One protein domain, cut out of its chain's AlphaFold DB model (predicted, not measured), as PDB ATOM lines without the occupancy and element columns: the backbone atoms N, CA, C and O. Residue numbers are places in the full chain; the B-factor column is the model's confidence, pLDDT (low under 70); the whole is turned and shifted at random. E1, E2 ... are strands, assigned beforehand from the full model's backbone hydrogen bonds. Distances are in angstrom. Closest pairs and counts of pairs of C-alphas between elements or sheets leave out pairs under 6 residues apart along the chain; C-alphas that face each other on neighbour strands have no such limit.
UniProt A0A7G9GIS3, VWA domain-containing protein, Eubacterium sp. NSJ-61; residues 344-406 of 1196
ATOM      1  N   TYR A 344      45.316 -42.718  21.750       83.94
ATOM      2  CA  TYR A 344      46.017 -41.476  22.102       83.94
ATOM      3  C   TYR A 344      47.418 -41.432  21.481       83.94
ATOM      4  O   TYR A 344      48.192 -42.374  21.642       83.94
ATOM      5  N   TYR A 345      47.780 -40.312  20.855       85.19
ATOM      6  CA  TYR A 345      49.127 -40.058  20.331       85.19
ATOM      7  C   TYR A 345      49.779 -38.869  21.045       85.19
ATOM      8  O   TYR A 345      49.082 -37.989  21.554       85.19
ATOM      9  N   LYS A 346      51.117 -38.870  21.132       88.75
ATOM     10  CA  LYS A 346      51.901 -37.756  21.691       88.75
ATOM     11  C   LYS A 346      51.723 -36.521  20.808       88.75
ATOM     12  O   LYS A 346      51.786 -36.659  19.593       88.75
ATOM     13  N   VAL A 347      51.571 -35.355  21.428       86.44
ATOM     14  CA  VAL A 347      51.630 -34.057  20.743       86.44
ATOM     15  C   VAL A 347      52.568 -33.087  21.449       86.44
ATOM     16  O   VAL A 347      52.739 -33.161  22.675       86.44
ATOM     17  N   TYR A 348      53.148 -32.177  20.675       88.56
ATOM     18  CA  TYR A 348      54.117 -31.181  21.136       88.56
ATOM     19  C   TYR A 348      53.570 -29.745  21.049       88.56
ATOM     20  O   TYR A 348      52.469 -29.510  20.557       88.56
ATOM     21  N   GLY A 349      54.273 -28.787  21.657       82.56
ATOM     22  CA  GLY A 349      53.772 -27.429  21.911       82.56
ATOM     23  C   GLY A 349      53.449 -26.609  20.659       82.56
ATOM     24  O   GLY A 349      52.564 -25.758  20.701       82.56
ATOM     25  N   ASP A 350      54.149 -26.887  19.566       79.38
ATOM     26  CA  ASP A 350      53.971 -26.361  18.211       79.38
ATOM     27  C   ASP A 350      52.823 -27.034  17.435       79.38
ATOM     28  O   ASP A 350      52.261 -26.434  16.523       79.38
ATOM     29  N   GLU A 351      52.403 -28.231  17.850       77.12
ATOM     30  CA  GLU A 351      51.249 -28.966  17.310       77.12
ATOM     31  C   GLU A 351      49.918 -28.611  18.016       77.12
ATOM     32  O   GLU A 351      48.866 -29.195  17.723       77.12
ATOM     33  N   LEU A 352      49.935 -27.692  18.990       79.62
ATOM     34  CA  LEU A 352      48.739 -27.322  19.748       79.62
ATOM     35  C   LEU A 352      47.884 -26.277  19.025       79.62
ATOM     36  O   LEU A 352      48.300 -25.139  18.812       79.62
ATOM     37  N   SER A 353      46.626 -26.632  18.768       71.75
ATOM     38  CA  SER A 353      45.603 -25.755  18.205       71.75
ATOM     39  C   SER A 353      44.555 -25.358  19.249       71.75
ATOM     40  O   SER A 353      44.253 -26.100  20.185       71.75
ATOM     41  N   LEU A 354      43.965 -24.173  19.085       70.75
ATOM     42  CA  LEU A 354      42.847 -23.687  19.907       70.75
ATOM     43  C   LEU A 354      41.481 -23.844  19.207       70.75
ATOM     44  O   LEU A 354      40.469 -23.369  19.718       70.75
ATOM     45  N   ASP A 355      41.440 -24.551  18.075       61.66
ATOM     46  CA  ASP A 355      40.264 -24.824  17.222       61.66
ATOM     47  C   ASP A 355      39.194 -25.768  17.815       61.66
ATOM     48  O   ASP A 355      38.264 -26.183  17.123       61.66
ATOM     49  N   GLY A 356      39.306 -26.116  19.097       64.56
ATOM     50  CA  GLY A 356      38.447 -27.095  19.767       64.56
ATOM     51  C   GLY A 356      39.069 -28.486  19.923       64.56
ATOM     52  O   GLY A 356      38.455 -29.344  20.565       64.56
ATOM     53  N   THR A 357      40.290 -28.709  19.418       73.31
ATOM     54  CA  THR A 357      41.054 -29.940  19.666       73.31
ATOM     55  C   THR A 357      41.198 -30.231  21.169       73.31
ATOM     56  O   THR A 357      41.487 -29.362  21.995       73.31
ATOM     57  N   LYS A 358      40.938 -31.489  21.549       84.56
ATOM     58  CA  LYS A 358      40.914 -31.957  22.942       84.56
ATOM     59  C   LYS A 358      42.278 -32.560  23.293       84.56
ATOM     60  O   LYS A 358      42.625 -33.621  22.783       84.56
ATOM     61  N   TYR A 359      43.007 -31.918  24.204       89.88
ATOM     62  CA  TYR A 359      44.293 -32.414  24.703       89.88
ATOM     63  C   TYR A 359      44.171 -33.082  26.070       89.88
ATOM     64  O   TYR A 359      43.239 -32.820  26.832       89.88
ATOM     65  N   TYR A 360      45.126 -33.952  26.380       92.12
ATOM     66  CA  TYR A 360      45.130 -34.824  27.548       92.12
ATOM     67  C   TYR A 360      46.535 -34.931  28.148       92.12
ATOM     68  O   TYR A 360      47.535 -34.821  27.441       92.12
ATOM     69  N   VAL A 361      46.611 -35.214  29.448       93.19
ATOM     70  CA  VAL A 361      47.841 -35.643  30.135       93.19
ATOM     71  C   VAL A 361      47.632 -37.009  30.767       93.19
ATOM     72  O   VAL A 361      46.564 -37.290  31.313       93.19
ATOM     73  N   TYR A 362      48.651 -37.865  30.715       90.69
ATOM     74  CA  TYR A 362      48.596 -39.184  31.337       90.69
ATOM     75  C   TYR A 362      48.979 -39.090  32.821       90.69
ATOM     76  O   TYR A 362      50.140 -38.870  33.163       90.69
ATOM     77  N   VAL A 363      47.994 -39.214  33.717       86.56
ATOM     78  CA  VAL A 363      48.171 -39.048  35.169       86.56
ATOM     79  C   VAL A 363      47.357 -40.083  35.952       86.56
ATOM     80  O   VAL A 363      46.196 -40.338  35.652       86.56
ATOM     81  N   ASN A 364      47.956 -40.681  36.989       84.19
ATOM     82  CA  ASN A 364      47.352 -41.758  37.798       84.19
ATOM     83  C   ASN A 364      46.791 -42.937  36.962       84.19
ATOM     84  O   ASN A 364      45.739 -43.472  37.297       84.19
ATOM     85  N   ASN A 365      47.478 -43.323  35.881       84.62
ATOM     86  CA  ASN A 365      47.069 -44.340  34.898       84.62
ATOM     87  C   ASN A 365      45.846 -43.991  34.020       84.62
ATOM     88  O   ASN A 365      45.317 -44.872  33.343       84.62
ATOM     89  N   TYR A 366      45.426 -42.721  33.962       85.75
ATOM     90  CA  TYR A 366      44.335 -42.262  33.095       85.75
ATOM     91  C   TYR A 366      44.733 -41.040  32.261       85.75
ATOM     92  O   TYR A 366      45.387 -40.114  32.749       85.75
ATOM     93  N   TYR A 367      44.267 -40.992  31.012       88.12
ATOM     94  CA  TYR A 367      44.312 -39.784  30.192       88.12
ATOM     95  C   TYR A 367      43.282 -38.779  30.714       88.12
ATOM     96  O   TYR A 367      42.074 -38.977  30.595       88.12
ATOM     97  N   THR A 368      43.760 -37.698  31.324       89.94
ATOM     98  CA  THR A 368      42.918 -36.645  31.896       89.94
ATOM     99  C   THR A 368      42.871 -35.457  30.948       89.94
ATOM    100  O   THR A 368      43.916 -34.911  30.597       89.94
ATOM    101  N   LYS A 369      41.661 -35.049  30.544       90.56
ATOM    102  CA  LYS A 369      41.448 -33.915  29.636       90.56
ATOM    103  C   LYS A 369      42.007 -32.617  30.232       90.56
ATOM    104  O   LYS A 369      41.707 -32.269  31.377       90.56
ATOM    105  N   LEU A 370      42.776 -31.898  29.423       90.50
ATOM    106  CA  LEU A 370      43.247 -30.547  29.680       90.50
ATOM    107  C   LEU A 370      42.205 -29.502  29.255       90.50
ATOM    108  O   LEU A 370      41.439 -29.686  28.307       90.50
ATOM    109  N   THR A 371      42.245 -28.362  29.931       89.94
ATOM    110  CA  THR A 371      41.504 -27.144  29.608       89.94
ATOM    111  C   THR A 371      42.502 -26.006  29.440       89.94
ATOM    112  O   THR A 371      43.370 -25.817  30.292       89.94
ATOM    113  N   TYR A 372      42.382 -25.238  28.360       87.69
ATOM    114  CA  TYR A 372      43.167 -24.024  28.153       87.69
ATOM    115  C   TYR A 372      42.534 -22.838  28.889       87.69
ATOM    116  O   TYR A 372      41.325 -22.616  28.810       87.69
ATOM    117  N   GLU A 373      43.344 -22.065  29.609       87.50
ATOM    118  CA  GLU A 373      42.947 -20.806  30.232       87.50
ATOM    119  C   GLU A 373      43.571 -19.629  29.476       87.50
ATOM    120  O   GLU A 373      44.752 -19.322  29.630       87.50
ATOM    121  N   SER A 374      42.748 -18.937  28.684       80.56
ATOM    122  CA  SER A 374      43.160 -17.794  27.860       80.56
ATOM    123  C   SER A 374      43.775 -16.653  28.673       80.56
ATOM    124  O   SER A 374      44.796 -16.101  28.276       80.56
ATOM    125  N   ASN A 375      43.200 -16.333  29.837       82.94
ATOM    126  CA  ASN A 375      43.648 -15.230  30.696       82.94
ATOM    127  C   ASN A 375      45.083 -15.397  31.226       82.94
ATOM    128  O   ASN A 375      45.714 -14.406  31.584       82.94
ATOM    129  N   SER A 376      45.577 -16.635  31.323       79.69
ATOM    130  CA  SER A 376      46.926 -16.951  31.806       79.69
ATOM    131  C   SER A 376      47.831 -17.561  30.728       79.69
ATOM    132  O   SER A 376      49.013 -17.748  30.999       79.69
ATOM    133  N   ASN A 377      47.302 -17.837  29.525       83.19
ATOM    134  CA  ASN A 377      47.954 -18.582  28.440       83.19
ATOM    135  C   ASN A 377      48.548 -19.923  28.922       83.19
ATOM    136  O   ASN A 377      49.725 -20.219  28.715       83.19
ATOM    137  N   ARG A 378      47.757 -20.719  29.656       87.06
ATOM    138  CA  ARG A 378      48.210 -22.007  30.213       87.06
ATOM    139  C   ARG A 378      47.151 -23.090  30.110       87.06
ATOM    140  O   ARG A 378      45.967 -22.856  30.331       87.06
ATOM    141  N   TRP A 379      47.611 -24.311  29.869       91.25
ATOM    142  CA  TRP A 379      46.794 -25.510  29.988       91.25
ATOM    143  C   TRP A 379      46.770 -25.989  31.438       91.25
ATOM    144  O   TRP A 379      47.757 -25.861  32.164       91.25
ATOM    145  N   TYR A 380      45.647 -26.550  31.874       92.31
ATOM    146  CA  TYR A 380      45.523 -27.170  33.189       92.31
ATOM    147  C   TYR A 380      44.578 -28.368  33.165       92.31
ATOM    148  O   TYR A 380      43.689 -28.452  32.323       92.31
ATOM    149  N   TYR A 381      44.709 -29.259  34.144       91.81
ATOM    150  CA  TYR A 381      43.665 -30.229  34.479       91.81
ATOM    151  C   TYR A 381      43.177 -30.026  35.918       91.81
ATOM    152  O   TYR A 381      43.881 -29.474  36.770       91.81
ATOM    153  N   SER A 382      41.941 -30.438  36.195       87.56
ATOM    154  CA  SER A 382      41.337 -30.315  37.526       87.56
ATOM    155  C   SER A 382      41.655 -31.542  38.381       87.56
ATOM    156  O   SER A 382      41.318 -32.663  38.010       87.56
ATOM    157  N   ARG A 383      42.240 -31.336  39.566       84.00
ATOM    158  CA  ARG A 383      42.476 -32.384  40.573       84.00
ATOM    159  C   ARG A 383      42.016 -31.885  41.941       84.00
ATOM    160  O   ARG A 383      42.512 -30.870  42.418       84.00
ATOM    161  N   ASN A 384      41.076 -32.585  42.579       84.44
ATOM    162  CA  ASN A 384      40.519 -32.229  43.898       84.44
ATOM    163  C   ASN A 384      40.074 -30.747  43.992       84.44
ATOM    164  O   ASN A 384      40.463 -30.031  44.912       84.44
ATOM    165  N   ASN A 385      39.309 -30.274  42.999       82.00
ATOM    166  CA  ASN A 385      38.872 -28.876  42.835       82.00
ATOM    167  C   ASN A 385      40.003 -27.820  42.787       82.00
ATOM    168  O   ASN A 385      39.759 -26.637  43.019       82.00
ATOM    169  N   ARG A 386      41.236 -28.215  42.444       85.69
ATOM    170  CA  ARG A 386      42.363 -27.310  42.166       85.69
ATOM    171  C   ARG A 386      42.835 -27.469  40.722       85.69
ATOM    172  O   ARG A 386      42.848 -28.582  40.195       85.69
ATOM    173  N   LYS A 387      43.238 -26.360  40.095       90.62
ATOM    174  CA  LYS A 387      43.879 -26.359  38.773       90.62
ATOM    175  C   LYS A 387      45.340 -26.785  38.917       90.62
ATOM    176  O   LYS A 387      46.068 -26.194  39.712       90.62
ATOM    177  N   VAL A 388      45.761 -27.785  38.151       90.88
ATOM    178  CA  VAL A 388      47.166 -28.179  37.997       90.88
ATOM    179  C   VAL A 388      47.599 -27.749  36.603       90.88
ATOM    180  O   VAL A 388      47.129 -28.320  35.623       90.88
ATOM    181  N   TYR A 389      48.432 -26.710  36.518       91.44
ATOM    182  CA  TYR A 389      48.905 -26.179  35.239       91.44
ATOM    183  C   TYR A 389      50.010 -27.054  34.649       91.44
ATOM    184  O   TYR A 389      50.933 -27.449  35.361       91.44
ATOM    185  N   CYS A 390      49.938 -27.283  33.344       90.00
ATOM    186  CA  CYS A 390      50.909 -28.043  32.570       90.00
ATOM    187  C   CYS A 390      51.370 -27.202  31.375       90.00
ATOM    188  O   CYS A 390      50.570 -26.505  30.750       90.00
ATOM    189  N   THR A 391      52.654 -27.294  31.049       90.69
ATOM    190  CA  THR A 391      53.228 -26.781  29.798       90.69
ATOM    191  C   THR A 391      53.525 -27.995  28.913       90.69
ATOM    192  O   THR A 391      54.019 -28.990  29.460       90.69
ATOM    193  N   PRO A 392      53.196 -27.975  27.609       91.44
ATOM    194  CA  PRO A 392      53.508 -29.074  26.697       91.44
ATOM    195  C   PRO A 392      55.014 -29.198  26.470       91.44
ATOM    196  O   PRO A 392      55.725 -28.195  26.470       91.44
ATOM    197  N   LYS A 393      55.483 -30.421  26.220       92.81
ATOM    198  CA  LYS A 393      56.810 -30.659  25.640       92.81
ATOM    199  C   LYS A 393      56.952 -29.987  24.276       92.81
ATOM    200  O   LYS A 393      56.004 -30.015  23.497       92.81
ATOM    201  N   VAL A 394      58.137 -29.473  23.949       87.38
ATOM    202  CA  VAL A 394      58.450 -28.947  22.600       87.38
ATOM    203  C   VAL A 394      59.027 -29.997  21.638       87.38
ATOM    204  O   VAL A 394      59.145 -29.733  20.453       87.38
ATOM    205  N   ASN A 395      59.424 -31.169  22.140       85.88
ATOM    206  CA  ASN A 395      59.767 -32.376  21.372       85.88
ATOM    207  C   ASN A 395      59.920 -33.566  22.344       85.88
ATOM    208  O   ASN A 395      59.791 -33.402  23.558       85.88
ATOM    209  N   GLU A 396      60.221 -34.767  21.844       85.50
ATOM    210  CA  GLU A 396      60.335 -35.970  22.683       85.50
ATOM    211  C   GLU A 396      61.394 -35.856  23.801       85.50
ATOM    212  O   GLU A 396      61.156 -36.318  24.926       85.50
ATOM    213  N   ASN A 397      62.516 -35.186  23.515       87.06
ATOM    214  CA  ASN A 397      63.677 -35.058  24.404       87.06
ATOM    215  C   ASN A 397      63.503 -34.000  25.508       87.06
ATOM    216  O   ASN A 397      64.304 -33.951  26.441       87.06
ATOM    217  N   ASP A 398      62.463 -33.167  25.429       86.06
ATOM    218  CA  ASP A 398      62.126 -32.180  26.454       86.06
ATOM    219  C   ASP A 398      61.785 -32.881  27.779       86.06
ATOM    220  O   ASP A 398      60.817 -33.636  27.863       86.06
ATOM    221  N   SER A 399      62.595 -32.674  28.818       83.06
ATOM    222  CA  SER A 399      62.401 -33.273  30.146       83.06
ATOM    223  C   SER A 399      61.849 -32.299  31.192       83.06
ATOM    224  O   SER A 399      61.500 -32.732  32.291       83.06
ATOM    225  N   GLU A 400      61.730 -31.011  30.859       87.75
ATOM    226  CA  GLU A 400      61.242 -29.967  31.771       87.75
ATOM    227  C   GLU A 400      59.715 -29.803  31.692       87.75
ATOM    228  O   GLU A 400      59.077 -29.348  32.647       87.75
ATOM    229  N   HIS A 401      59.110 -30.224  30.578       91.81
ATOM    230  CA  HIS A 401      57.684 -30.074  30.311       91.81
ATOM    231  C   HIS A 401      56.896 -31.398  30.277       91.81
ATOM    232  O   HIS A 401      57.426 -32.510  30.264       91.81
ATOM    233  N   THR A 402      55.565 -31.280  30.304       91.81
ATOM    234  CA  THR A 402      54.641 -32.420  30.385       91.81
ATOM    235  C   THR A 402      54.297 -32.935  28.990       91.81
ATOM    236  O   THR A 402      53.915 -32.153  28.121       91.81
ATOM    237  N   GLN A 403      54.367 -34.252  28.768       93.50
ATOM    238  CA  GLN A 403      53.880 -34.840  27.517       93.50
ATOM    239  C   GLN A 403      52.367 -34.637  27.408       93.50
ATOM    240  O   GLN A 403      51.607 -35.117  28.254       93.50
ATOM    241  N   PHE A 404      51.939 -33.936  26.361       94.00
ATOM    242  CA  PHE A 404      50.531 -33.842  26.001       94.00
ATOM    243  C   PHE A 404      50.189 -34.961  25.023       94.00
ATOM    244  O   PHE A 404      51.055 -35.485  24.315       94.00
ATOM    245  N   TYR A 405      48.913 -35.322  25.004       90.94
ATOM    246  CA  TYR A 405      48.351 -36.312  24.104       90.94
ATOM    247  C   TYR A 405      47.077 -35.770  23.462       90.94
ATOM    248  O   TYR A 405      46.322 -35.041  24.108       90.94
ATOM    249  N   ALA A 406      46.810 -36.167  22.224       87.12
ATOM    250  CA  ALA A 406      45.534 -35.954  21.546       87.12
ATOM    251  C   ALA A 406      44.921 -37.306  21.153       87.12
ATOM    252  O   ALA A 406      45.612 -38.326  21.135       87.12
TER     253      ALA A 406
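Overview. This is residues 344 to 406 of the 1196 residues of the protein "VWA domain-containing protein" of Eubacterium sp. NSJ-61 (UniProt A0A7G9GIS3). Two small antiparallel sheets lie partly face to face as a sandwich, their strands crossed at 51 degrees: a strongly twisted, curled sheet E1 - E7 - E2 - E3 and a three-strand meander E4 - E5 - E6. E3 runs on into E4, leading the chain from one sheet to the other, and the long loop of residues 391 to 403 leads it back to E7. The 63 printed residues hold seven named strands, E1 to E7 along the chain, and no named helix; the class is all strand, though under half of the residues, 30 of 63, are in named elements. The whole is compact, with a radius of gyration of the C-alphas of 11.1 A and spans of 31 by 28 by 21 A.

Arrangement. In the larger sheet, E1, residues 344 to 347, and E3, residues 366 to 369, are the edge strands; E7, residues 404 to 406, and E2, residues 359 to 363, are inner strands. E1 and E7 are antiparallel at 129 degrees, with N 347 and O 404 2.9 A apart, within hydrogen-bond range. E7 and E2 are antiparallel at 125 degrees, with N 360 and O 405 at 2.8 A. The hairpin E2 and E3 has N 368 and O 361 at 2.8 A. Across this sheet the strands' lines turn by 121 degrees and the way across it turns by 70 degrees. E3 runs on into E4, residues 371 to 373, at 39 degrees across a break of 1 residue. E4, E5, residues 378 to 383, and E6, residues 386 to 390, form a meander, each strand the antiparallel neighbour of the one before. Its hairpins have N 371 and O 380 at 2.8 A in E4 and E5, and N 390 and O 379 at 2.9 A in E5 and E6. The facing parts of the two sheets are 9.3 A centre to centre, their best planes 22 degrees apart. The closest C-alphas of E3 and E5, those of Lys 369 and Tyr 381, are 6.5 A apart. E2 and E5 are near each other, with 7 pairs of C-alphas within 10 A. E1 and E6 are apart.

Along the chain. E1 begins at C-alpha 344, (46.017, -41.476, 22.102), and is 9.4 A long; E3 is 9.5 A. E2 is 13.0 A long and E6 12.9 A. E5, the longest strand by residues, starts at C-alpha 378, (48.210, -22.007, 30.213), and is 15.7 A long. E4 is 6.5 A. E7 is 7.0 A and ends at C-alpha 406, (45.534, -35.954, 21.546).

Size, cuts and confidence. The farthest C-alphas, of Asn 385 and Asn 397, are 31.5 A apart. The printed part has no cut. The links E1 to E2 and E6 to E7 are long, with 11 and 13 residues. Mean pLDDT of the printed part is 85.9; residues 355 to 356 are under 70.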